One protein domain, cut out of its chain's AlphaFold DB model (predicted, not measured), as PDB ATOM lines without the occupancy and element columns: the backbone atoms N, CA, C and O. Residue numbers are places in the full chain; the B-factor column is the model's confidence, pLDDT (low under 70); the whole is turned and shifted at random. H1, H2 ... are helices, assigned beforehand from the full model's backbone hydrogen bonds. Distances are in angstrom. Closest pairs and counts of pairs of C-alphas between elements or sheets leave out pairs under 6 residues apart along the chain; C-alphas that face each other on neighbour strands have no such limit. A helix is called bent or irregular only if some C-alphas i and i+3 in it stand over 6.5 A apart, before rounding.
ATOM      1  N   GLN A  22     -50.497  13.058  37.307       98.00
ATOM      2  CA  GLN A  22     -51.757  13.149  36.557       98.00
ATOM      3  C   GLN A  22     -52.537  14.438  36.839       98.00
ATOM      4  O   GLN A  22     -53.340  14.845  36.005       98.00
ATOM      5  N   LYS A  23     -52.298  15.088  37.983       97.94
ATOM      6  CA  LYS A  23     -53.023  16.293  38.401       97.94
ATOM      7  C   LYS A  23     -52.489  17.583  37.782       97.94
ATOM      8  O   LYS A  23     -53.079  18.633  38.013       97.94
ATOM      9  N   PHE A  24     -51.383  17.539  37.034       97.69
ATOM     10  CA  PHE A  24     -50.912  18.707  36.293       97.69
ATOM     11  C   PHE A  24     -51.976  19.155  35.289       97.69
ATOM     12  O   PHE A  24     -52.387  18.359  34.446       97.69
ATOM     13  N   SER A  25     -52.375  20.427  35.343       95.44
ATOM     14  CA  SER A  25     -53.252  21.065  34.351       95.44
ATOM     15  C   SER A  25     -52.604  21.085  32.960       95.44
ATOM     16  O   SER A  25     -53.214  20.657  31.980       95.44
ATOM     17  N   SER A  26     -51.331  21.485  32.891       95.94
ATOM     18  CA  SER A  26     -50.535  21.520  31.661       95.94
ATOM     19  C   SER A  26     -50.293  20.122  31.089       95.94
ATOM     20  O   SER A  26     -49.674  19.270  31.735       95.94
ATOM     21  N   TYR A  27     -50.721  19.912  29.841       95.38
ATOM     22  CA  TYR A  27     -50.493  18.676  29.089       95.38
ATOM     23  C   TYR A  27     -49.020  18.282  29.040       95.38
ATOM     24  O   TYR A  27     -48.665  17.147  29.353       95.38
ATOM     25  N   ASN A  28     -48.153  19.232  28.690       95.81
ATOM     26  CA  ASN A  28     -46.732  18.969  28.490       95.81
ATOM     27  C   ASN A  28     -46.078  18.476  29.782       95.81
ATOM     28  O   ASN A  28     -45.364  17.475  29.767       95.81
ATOM     29  N   PHE A  29     -46.372  19.124  30.912       97.06
ATOM     30  CA  PHE A  29     -45.844  18.706  32.210       97.06
ATOM     31  C   PHE A  29     -46.423  17.373  32.667       97.06
ATOM     32  O   PHE A  29     -45.663  16.507  33.102       97.06
ATOM     33  N   ARG A  30     -47.735  17.162  32.498       97.75
ATOM     34  CA  ARG A  30     -48.395  15.889  32.810       97.75
ATOM     35  C   ARG A  30     -47.759  14.730  32.042       97.75
ATOM     36  O   ARG A  30     -47.341  13.743  32.645       97.75
ATOM     37  N   MET A  31     -47.633  14.859  30.723       97.94
ATOM     38  CA  MET A  31     -47.092  13.806  29.862       97.94
ATOM     39  C   MET A  31     -45.601  13.572  30.094       97.94
ATOM     40  O   MET A  31     -45.170  12.420  30.181       97.94
ATOM     41  N   TYR A  32     -44.819  14.644  30.248       98.19
ATOM     42  CA  TYR A  32     -43.395  14.541  30.553       98.19
ATOM     43  C   TYR A  32     -43.155  13.828  31.885       98.19
ATOM     44  O   TYR A  32     -42.404  12.853  31.920       98.19
ATOM     45  N   ALA A  33     -43.818  14.263  32.960       98.38
ATOM     46  CA  ALA A  33     -43.637  13.683  34.286       98.38
ATOM     47  C   ALA A  33     -44.016  12.196  34.296       98.38
ATOM     48  O   ALA A  33     -43.236  11.365  34.761       98.38
ATOM     49  N   LEU A  34     -45.164  11.834  33.707       98.56
ATOM     50  CA  LEU A  34     -45.606  10.438  33.623       98.56
ATOM     51  C   LEU A  34     -44.618   9.550  32.868       98.56
ATOM     52  O   LEU A  34     -44.332   8.441  33.323       98.56
ATOM     53  N   ARG A  35     -44.096  10.021  31.729       98.62
ATOM     54  CA  ARG A  35     -43.086   9.288  30.958       98.62
ATOM     55  C   ARG A  35     -41.793   9.145  31.757       98.62
ATOM     56  O   ARG A  35     -41.352   8.027  31.989       98.62
ATOM     57  N   LYS A  36     -41.254  10.256  32.268       98.19
ATOM     58  CA  LYS A  36     -39.991  10.276  33.016       98.19
ATOM     59  C   LYS A  36     -40.035   9.360  34.240       98.19
ATOM     60  O   LYS A  36     -39.109   8.590  34.443       98.19
ATOM     61  N   ILE A  37     -41.122   9.382  35.016       98.44
ATOM     62  CA  ILE A  37     -41.292   8.495  36.179       98.44
ATOM     63  C   ILE A  37     -41.308   7.022  35.752       98.44
ATOM     64  O   ILE A  37     -40.685   6.190  36.405       98.44
ATOM     65  N   ARG A  38     -42.006   6.668  34.667       98.38
ATOM     66  CA  ARG A  38     -42.034   5.281  34.170       98.38
ATOM     67  C   ARG A  38     -40.653   4.808  33.733       98.38
ATOM     68  O   ARG A  38     -40.260   3.701  34.099       98.38
ATOM     69  N   ASP A  39     -39.945   5.644  32.983       98.25
ATOM     70  CA  ASP A  39     -38.637   5.309  32.427       98.25
ATOM     71  C   ASP A  39     -37.600   5.137  33.542       98.25
ATOM     72  O   ASP A  39     -36.968   4.089  33.624       98.25
ATOM     73  N   GLU A  40     -37.526   6.083  34.483       97.25
ATOM     74  CA  GLU A  40     -36.593   6.042  35.621       97.25
ATOM     75  C   GLU A  40     -36.789   4.802  36.505       97.25
ATOM     76  O   GLU A  40     -35.831   4.115  36.863       97.25
ATOM     77  N   PHE A  41     -38.039   4.465  36.843       97.00
ATOM     78  CA  PHE A  41     -38.321   3.280  37.661       97.00
ATOM     79  C   PHE A  41     -38.047   1.976  36.905       97.00
ATOM     80  O   PHE A  41     -37.689   0.970  37.524       97.00
ATOM     81  N   ARG A  42     -38.216   1.965  35.577       96.56
ATOM     82  CA  ARG A  42     -37.883   0.806  34.744       96.56
ATOM     83  C   ARG A  42     -36.371   0.629  34.630       96.56
ATOM     84  O   ARG A  42     -35.906  -0.496  34.792       96.56
ATOM     85  N   GLU A  43     -35.632   1.708  34.397       96.25
ATOM     86  CA  GLU A  43     -34.171   1.714  34.291       96.25
ATOM     87  C   GLU A  43     -33.516   1.216  35.588       96.25
ATOM     88  O   GLU A  43     -32.651   0.343  35.568       96.25
ATOM     89  N   LYS A  44     -34.018   1.667  36.742       94.88
ATOM     90  CA  LYS A  44     -33.477   1.315  38.066       94.88
ATOM     91  C   LYS A  44     -34.016   0.002  38.641       94.88
ATOM     92  O   LYS A  44     -33.667  -0.369  39.759       94.88
ATOM     93  N   LYS A  45     -34.836  -0.748  37.895       92.06
ATOM     94  CA  LYS A  45     -35.466  -1.997  38.369       92.06
ATOM     95  C   LYS A  45     -34.451  -3.062  38.802       92.06
ATOM     96  O   LYS A  45     -34.753  -3.860  39.687       92.06
ATOM     97  N   LEU A  46     -33.288  -3.103  38.152       91.31
ATOM     98  CA  LEU A  46     -32.238  -4.098  38.396       91.31
ATOM     99  C   LEU A  46     -31.198  -3.641  39.427       91.31
ATOM    100  O   LEU A  46     -30.221  -4.348  39.657       91.31
ATOM    101  N   LEU A  47     -31.393  -2.479  40.056       93.06
ATOM    102  CA  LEU A  47     -30.492  -1.991  41.090       93.06
ATOM    103  C   LEU A  47     -30.543  -2.919  42.314       93.06
ATOM    104  O   LEU A  47     -31.612  -3.179  42.868       93.06
ATOM    105  N   THR A  48     -29.384  -3.425  42.730       91.00
ATOM    106  CA  THR A  48     -29.254  -4.378  43.846       91.00
ATOM    107  C   THR A  48     -28.529  -3.804  45.057       91.00
ATOM    108  O   THR A  48     -28.715  -4.326  46.156       91.00
ATOM    109  N   ASP A  49     -27.742  -2.742  44.869       94.62
ATOM    110  CA  ASP A  49     -26.992  -2.065  45.927       94.62
ATOM    111  C   ASP A  49     -27.945  -1.331  46.896       94.62
ATOM    112  O   ASP A  49     -28.601  -0.363  46.492       94.62
ATOM    113  N   PRO A  50     -28.028  -1.750  48.175       91.62
ATOM    114  CA  PRO A  50     -28.919  -1.139  49.159       91.62
ATOM    115  C   PRO A  50     -28.666   0.355  49.392       91.62
ATOM    116  O   PRO A  50     -29.624   1.088  49.649       91.62
ATOM    117  N   ALA A  51     -27.413   0.813  49.302       94.69
ATOM    118  CA  ALA A  51     -27.073   2.219  49.515       94.69
ATOM    119  C   ALA A  51     -27.664   3.086  48.398       94.69
ATOM    120  O   ALA A  51     -28.428   4.015  48.668       94.69
ATOM    121  N   ARG A  52     -27.432   2.693  47.141       95.88
ATOM    122  CA  ARG A  52     -28.009   3.366  45.969       95.88
ATOM    123  C   ARG A  52     -29.533   3.295  45.941       95.88
ATOM    124  O   ARG A  52     -30.183   4.282  45.616       95.88
ATOM    125  N   ILE A  53     -30.137   2.164  46.326       94.94
ATOM    126  CA  ILE A  53     -31.605   2.061  46.420       94.94
ATOM    127  C   ILE A  53     -32.151   3.106  47.401       94.94
ATOM    128  O   ILE A  53     -33.153   3.762  47.116       94.94
ATOM    129  N   LYS A  54     -31.498   3.281  48.555       95.62
ATOM    130  CA  LYS A  54     -31.908   4.275  49.553       95.62
ATOM    131  C   LYS A  54     -31.775   5.704  49.021       95.62
ATOM    132  O   LYS A  54     -32.673   6.514  49.246       95.62
ATOM    133  N   GLU A  55     -30.695   6.007  48.309       97.25
ATOM    134  CA  GLU A  55     -30.492   7.309  47.662       97.25
ATOM    135  C   GLU A  55     -31.596   7.615  46.644       97.25
ATOM    136  O   GLU A  55     -32.203   8.686  46.697       97.25
ATOM    137  N   GLU A  56     -31.931   6.650  45.789       97.44
ATOM    138  CA  GLU A  56     -32.983   6.786  44.781       97.44
ATOM    139  C   GLU A  56     -34.377   6.942  45.398       97.44
ATOM    140  O   GLU A  56     -35.183   7.750  44.931       97.44
ATOM    141  N   ILE A  57     -34.665   6.236  46.496       97.19
ATOM    142  CA  ILE A  57     -35.909   6.427  47.255       97.19
ATOM    143  C   ILE A  57     -35.987   7.858  47.797       97.19
ATOM    144  O   ILE A  57     -37.006   8.525  47.610       97.19
ATOM    145  N   ASN A  58     -34.916   8.359  48.419       98.06
ATOM    146  CA  ASN A  58     -34.881   9.724  48.951       98.06
ATOM    147  C   ASN A  58     -35.033  10.770  47.834       98.06
ATOM    148  O   ASN A  58     -35.715  11.783  48.002       98.06
ATOM    149  N   PHE A  59     -34.410  10.534  46.679       98.06
ATOM    150  CA  PHE A  59     -34.551  11.386  45.503       98.06
ATOM    151  C   PHE A  59     -35.998  11.401  44.990       98.06
ATOM    152  O   PHE A  59     -36.565  12.468  44.741       98.06
ATOM    153  N   ALA A  60     -36.635  10.237  44.886       98.06
ATOM    154  CA  ALA A  60     -38.027  10.114  44.476       98.06
ATOM    155  C   ALA A  60     -39.000  10.775  45.477       98.06
ATOM    156  O   ALA A  60     -39.951  11.436  45.055       98.06
ATOM    157  N   GLU A  61     -38.748  10.684  46.787       98.56
ATOM    158  CA  GLU A  61     -39.533  11.377  47.825       98.56
ATOM    159  C   GLU A  61     -39.426  12.906  47.704       98.56
ATOM    160  O   GLU A  61     -40.441  13.609  47.740       98.56
ATOM    161  N   LYS A  62     -38.215  13.433  47.479       98.69
ATOM    162  CA  LYS A  62     -38.003  14.868  47.219       98.69
ATOM    163  C   LYS A  62     -38.766  15.328  45.974       98.69
ATOM    164  O   LYS A  62     -39.462  16.347  46.022       98.69
ATOM    165  N   ASN A  63     -38.692  14.561  44.887       98.44
ATOM    166  CA  ASN A  63     -39.407  14.867  43.646       98.44
ATOM    167  C   ASN A  63     -40.927  14.796  43.802       98.44
ATOM    168  O   ASN A  63     -41.626  15.635  43.240       98.44
ATOM    169  N   LEU A  64     -41.454  13.874  44.613       98.75
ATOM    170  CA  LEU A  64     -42.880  13.851  44.941       98.75
ATOM    171  C   LEU A  64     -43.317  15.168  45.599       98.75
ATOM    172  O   LEU A  64     -44.361  15.717  45.249       98.75
ATOM    173  N   GLY A  65     -42.508  15.704  46.517       98.62
ATOM    174  CA  GLY A  65     -42.750  17.015  47.121       98.62
ATOM    175  C   GLY A  65     -42.738  18.155  46.096       98.62
ATOM    176  O   GLY A  65     -43.593  19.039  46.154       98.62
ATOM    177  N   ILE A  66     -41.805  18.125  45.139       98.50
ATOM    178  CA  ILE A  66     -41.738  19.105  44.043       98.50
ATOM    179  C   ILE A  66     -42.994  19.020  43.177       98.50
ATOM    180  O   ILE A  66     -43.656  20.036  42.987       98.50
ATOM    181  N   ILE A  67     -43.364  17.823  42.714       98.56
ATOM    182  CA  ILE A  67     -44.540  17.608  41.862       98.56
ATOM    183  C   ILE A  67     -45.801  18.123  42.555       98.56
ATOM    184  O   ILE A  67     -46.542  18.886  41.950       98.56
ATOM    185  N   LYS A  68     -46.011  17.804  43.839       98.62
ATOM    186  CA  LYS A  68     -47.168  18.304  44.600       98.62
ATOM    187  C   LYS A  68     -47.263  19.832  44.592       98.62
ATOM    188  O   LYS A  68     -48.333  20.375  44.337       98.62
ATOM    189  N   ARG A  69     -46.150  20.536  44.834       98.62
ATOM    190  CA  ARG A  69     -46.124  22.011  44.803       98.62
ATOM    191  C   ARG A  69     -46.375  22.551  43.398       98.62
ATOM    192  O   ARG A  69     -47.154  23.483  43.237       98.62
ATOM    193  N   GLN A  70     -45.744  21.954  42.391       98.19
ATOM    194  CA  GLN A  70     -45.874  22.392  41.002       98.19
ATOM    195  C   GLN A  70     -47.284  22.154  40.449       98.19
ATOM    196  O   GLN A  70     -47.786  22.982  39.701       98.19
ATOM    197  N   VAL A  71     -47.955  21.076  40.862       98.31
ATOM    198  CA  VAL A  71     -49.371  20.831  40.554       98.31
ATOM    199  C   VAL A  71     -50.245  21.945  41.124       98.31
ATOM    200  O   VAL A  71     -51.084  22.479  40.410       98.31
ATOM    201  N   ILE A  72     -50.036  22.330  42.389       98.00
ATOM    202  CA  ILE A  72     -50.808  23.410  43.020       98.00
ATOM    203  C   ILE A  72     -50.604  24.725  42.260       98.00
ATOM    204  O   ILE A  72     -51.581  25.346  41.850       98.00
ATOM    205  N   VAL A  73     -49.351  25.116  42.008       97.19
ATOM    206  CA  VAL A  73     -49.026  26.354  41.274       97.19
ATOM    207  C   VAL A  73     -49.595  26.328  39.854       97.19
ATOM    208  O   VAL A  73     -50.221  27.292  39.426       97.19
ATOM    209  N   GLY A  74     -49.443  25.214  39.135       95.56
ATOM    210  CA  GLY A  74     -49.970  25.061  37.779       95.56
ATOM    211  C   GLY A  74     -51.499  25.076  37.709       95.56
ATOM    212  O   GLY A  74     -52.055  25.434  36.674       95.56
ATOM    213  N   ASN A  75     -52.192  24.712  38.790       94.25
ATOM    214  CA  ASN A  75     -53.648  24.818  38.871       94.25
ATOM    215  C   ASN A  75     -54.099  26.247  39.204       94.25
ATOM    216  O   ASN A  75     -55.072  26.713  38.616       94.25
ATOM    217  N   LEU A  76     -53.376  26.956  40.082       96.94
ATOM    218  CA  LEU A  76     -53.635  28.371  40.390       96.94
ATOM    219  C   LEU A  76     -53.484  29.269  39.154       96.94
ATOM    220  O   LEU A  76     -54.264  30.198  38.976       96.94
ATOM    221  N   TYR A  77     -52.515  28.963  38.289       95.19
ATOM    222  CA  TYR A  77     -52.226  29.708  37.059       95.19
ATOM    223  C   TYR A  77     -52.435  28.844  35.808       95.19
ATOM    224  O   TYR A  77     -51.577  28.773  34.927       95.19
ATOM    225  N   SER A  78     -53.556  28.126  35.759       92.88
ATOM    226  CA  SER A  78     -53.885  27.269  34.616       92.88
ATOM    227  C   SER A  78     -54.295  28.077  33.379       92.88
ATOM    228  O   SER A  78     -54.811  29.189  33.476       92.88
ATOM    229  N   THR A  79     -54.056  27.500  32.203       91.31
ATOM    230  CA  THR A  79     -54.426  28.065  30.899       91.31
ATOM    231  C   THR A  79     -55.415  27.151  30.184       91.31
ATOM    232  O   THR A  79     -55.687  26.033  30.632       91.31
ATOM    233  N   GLU A  80     -55.922  27.594  29.033       92.50
ATOM    234  CA  GLU A  80     -56.724  26.731  28.168       92.50
ATOM    235  C   GLU A  80     -55.962  25.470  27.743       92.50
ATOM    236  O   GLU A  80     -54.736  25.467  27.586       92.50
ATOM    237  N   LYS A  81     -56.722  24.390  27.545       92.56
ATOM    238  CA  LYS A  81     -56.204  23.125  27.028       92.56
ATOM    239  C   LYS A  81     -55.723  23.280  25.586       92.56
ATOM    240  O   LYS A  81     -56.322  24.009  24.790       92.56
ATOM    241  N   LEU A  82     -54.689  22.522  25.231       93.38
ATOM    242  CA  LEU A  82     -54.169  22.471  23.867       93.38
ATOM    243  C   LEU A  82     -55.206  21.872  22.907       93.38
ATOM    244  O   LEU A  82     -56.056  21.075  23.301       93.38
ATOM    245  N   ILE A  83     -55.102  22.194  21.613       93.62
ATOM    246  CA  ILE A  83     -56.005  21.667  20.569       93.62
ATOM    247  C   ILE A  83     -56.006  20.130  20.555       93.62
ATOM    248  O   ILE A  83     -57.059  19.509  20.455       93.62
ATOM    249  N   ILE A  84     -54.836  19.514  20.750       92.00
ATOM    250  CA  ILE A  84     -54.661  18.054  20.813       92.00
ATOM    251  C   ILE A  84     -55.376  17.386  21.998       92.00
ATOM    252  O   ILE A  84     -55.501  16.167  22.027       92.00
ATOM    253  N   GLU A  85     -55.838  18.159  22.982       91.00
ATOM    254  CA  GLU A  85     -56.593  17.655  24.133       91.00
ATOM    255  C   GLU A  85     -58.112  17.731  23.931       91.00
ATOM    256  O   GLU A  85     -58.844  17.203  24.762       91.00
ATOM    257  N   LYS A  86     -58.599  18.401  22.876       82.81
ATOM    258  CA  LYS A  86     -60.037  18.638  22.653       82.81
ATOM    259  C   LYS A  86     -60.765  17.456  21.992       82.81
ATOM    260  O   LYS A  86     -61.987  17.424  22.030       82.81
TER     261      LYS A  86
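What this domain is: This is residues 22 to 86 of the 88 residues of the protein "Hypothetical protein" of Hermetia illucens (UniProt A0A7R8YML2). Two long helices, H1 and then H2, run side by side in opposite directions as a loosely spaced helical hairpin with a tight turn at one end. At the other end, residues 22 to 26 fold back beside H1, and residues 77 to 86 run from H2 across the open end. The printed part has 65 residues, is all helix with no named strand, and is loose, with a radius of gyration of the C-alphas of 14.8 A. Its spans of 45 by 22 by 10 A only just make a rod.

Where its parts are: H1, residues 27 to 46, begins at C-alpha 27 (-50.493, 18.676, 29.089) and is 30.6 A long. It is irregular: C-alphas 43 and 46 are 7.4 A apart. H2, residues 50 to 76, is 39.5 A long and ends at C-alpha 76 (-53.635, 28.371, 40.390).

How they stand to each other: H1 and H2 are near each other, with 17 pairs of C-alphas within 10 A and no pair within 8 A. Their link is tight, with 3 residues. In H2 every O i to N i+4 pair is within hydrogen-bond range; in H1, 15 of 16 are.

The domain as a whole: The two C-alphas farthest apart, those of Ala 51 and Lys 86, are 45.6 A apart. The printed part has no cut. Mean pLDDT of the printed part is 96.0; no printed residue is under 70.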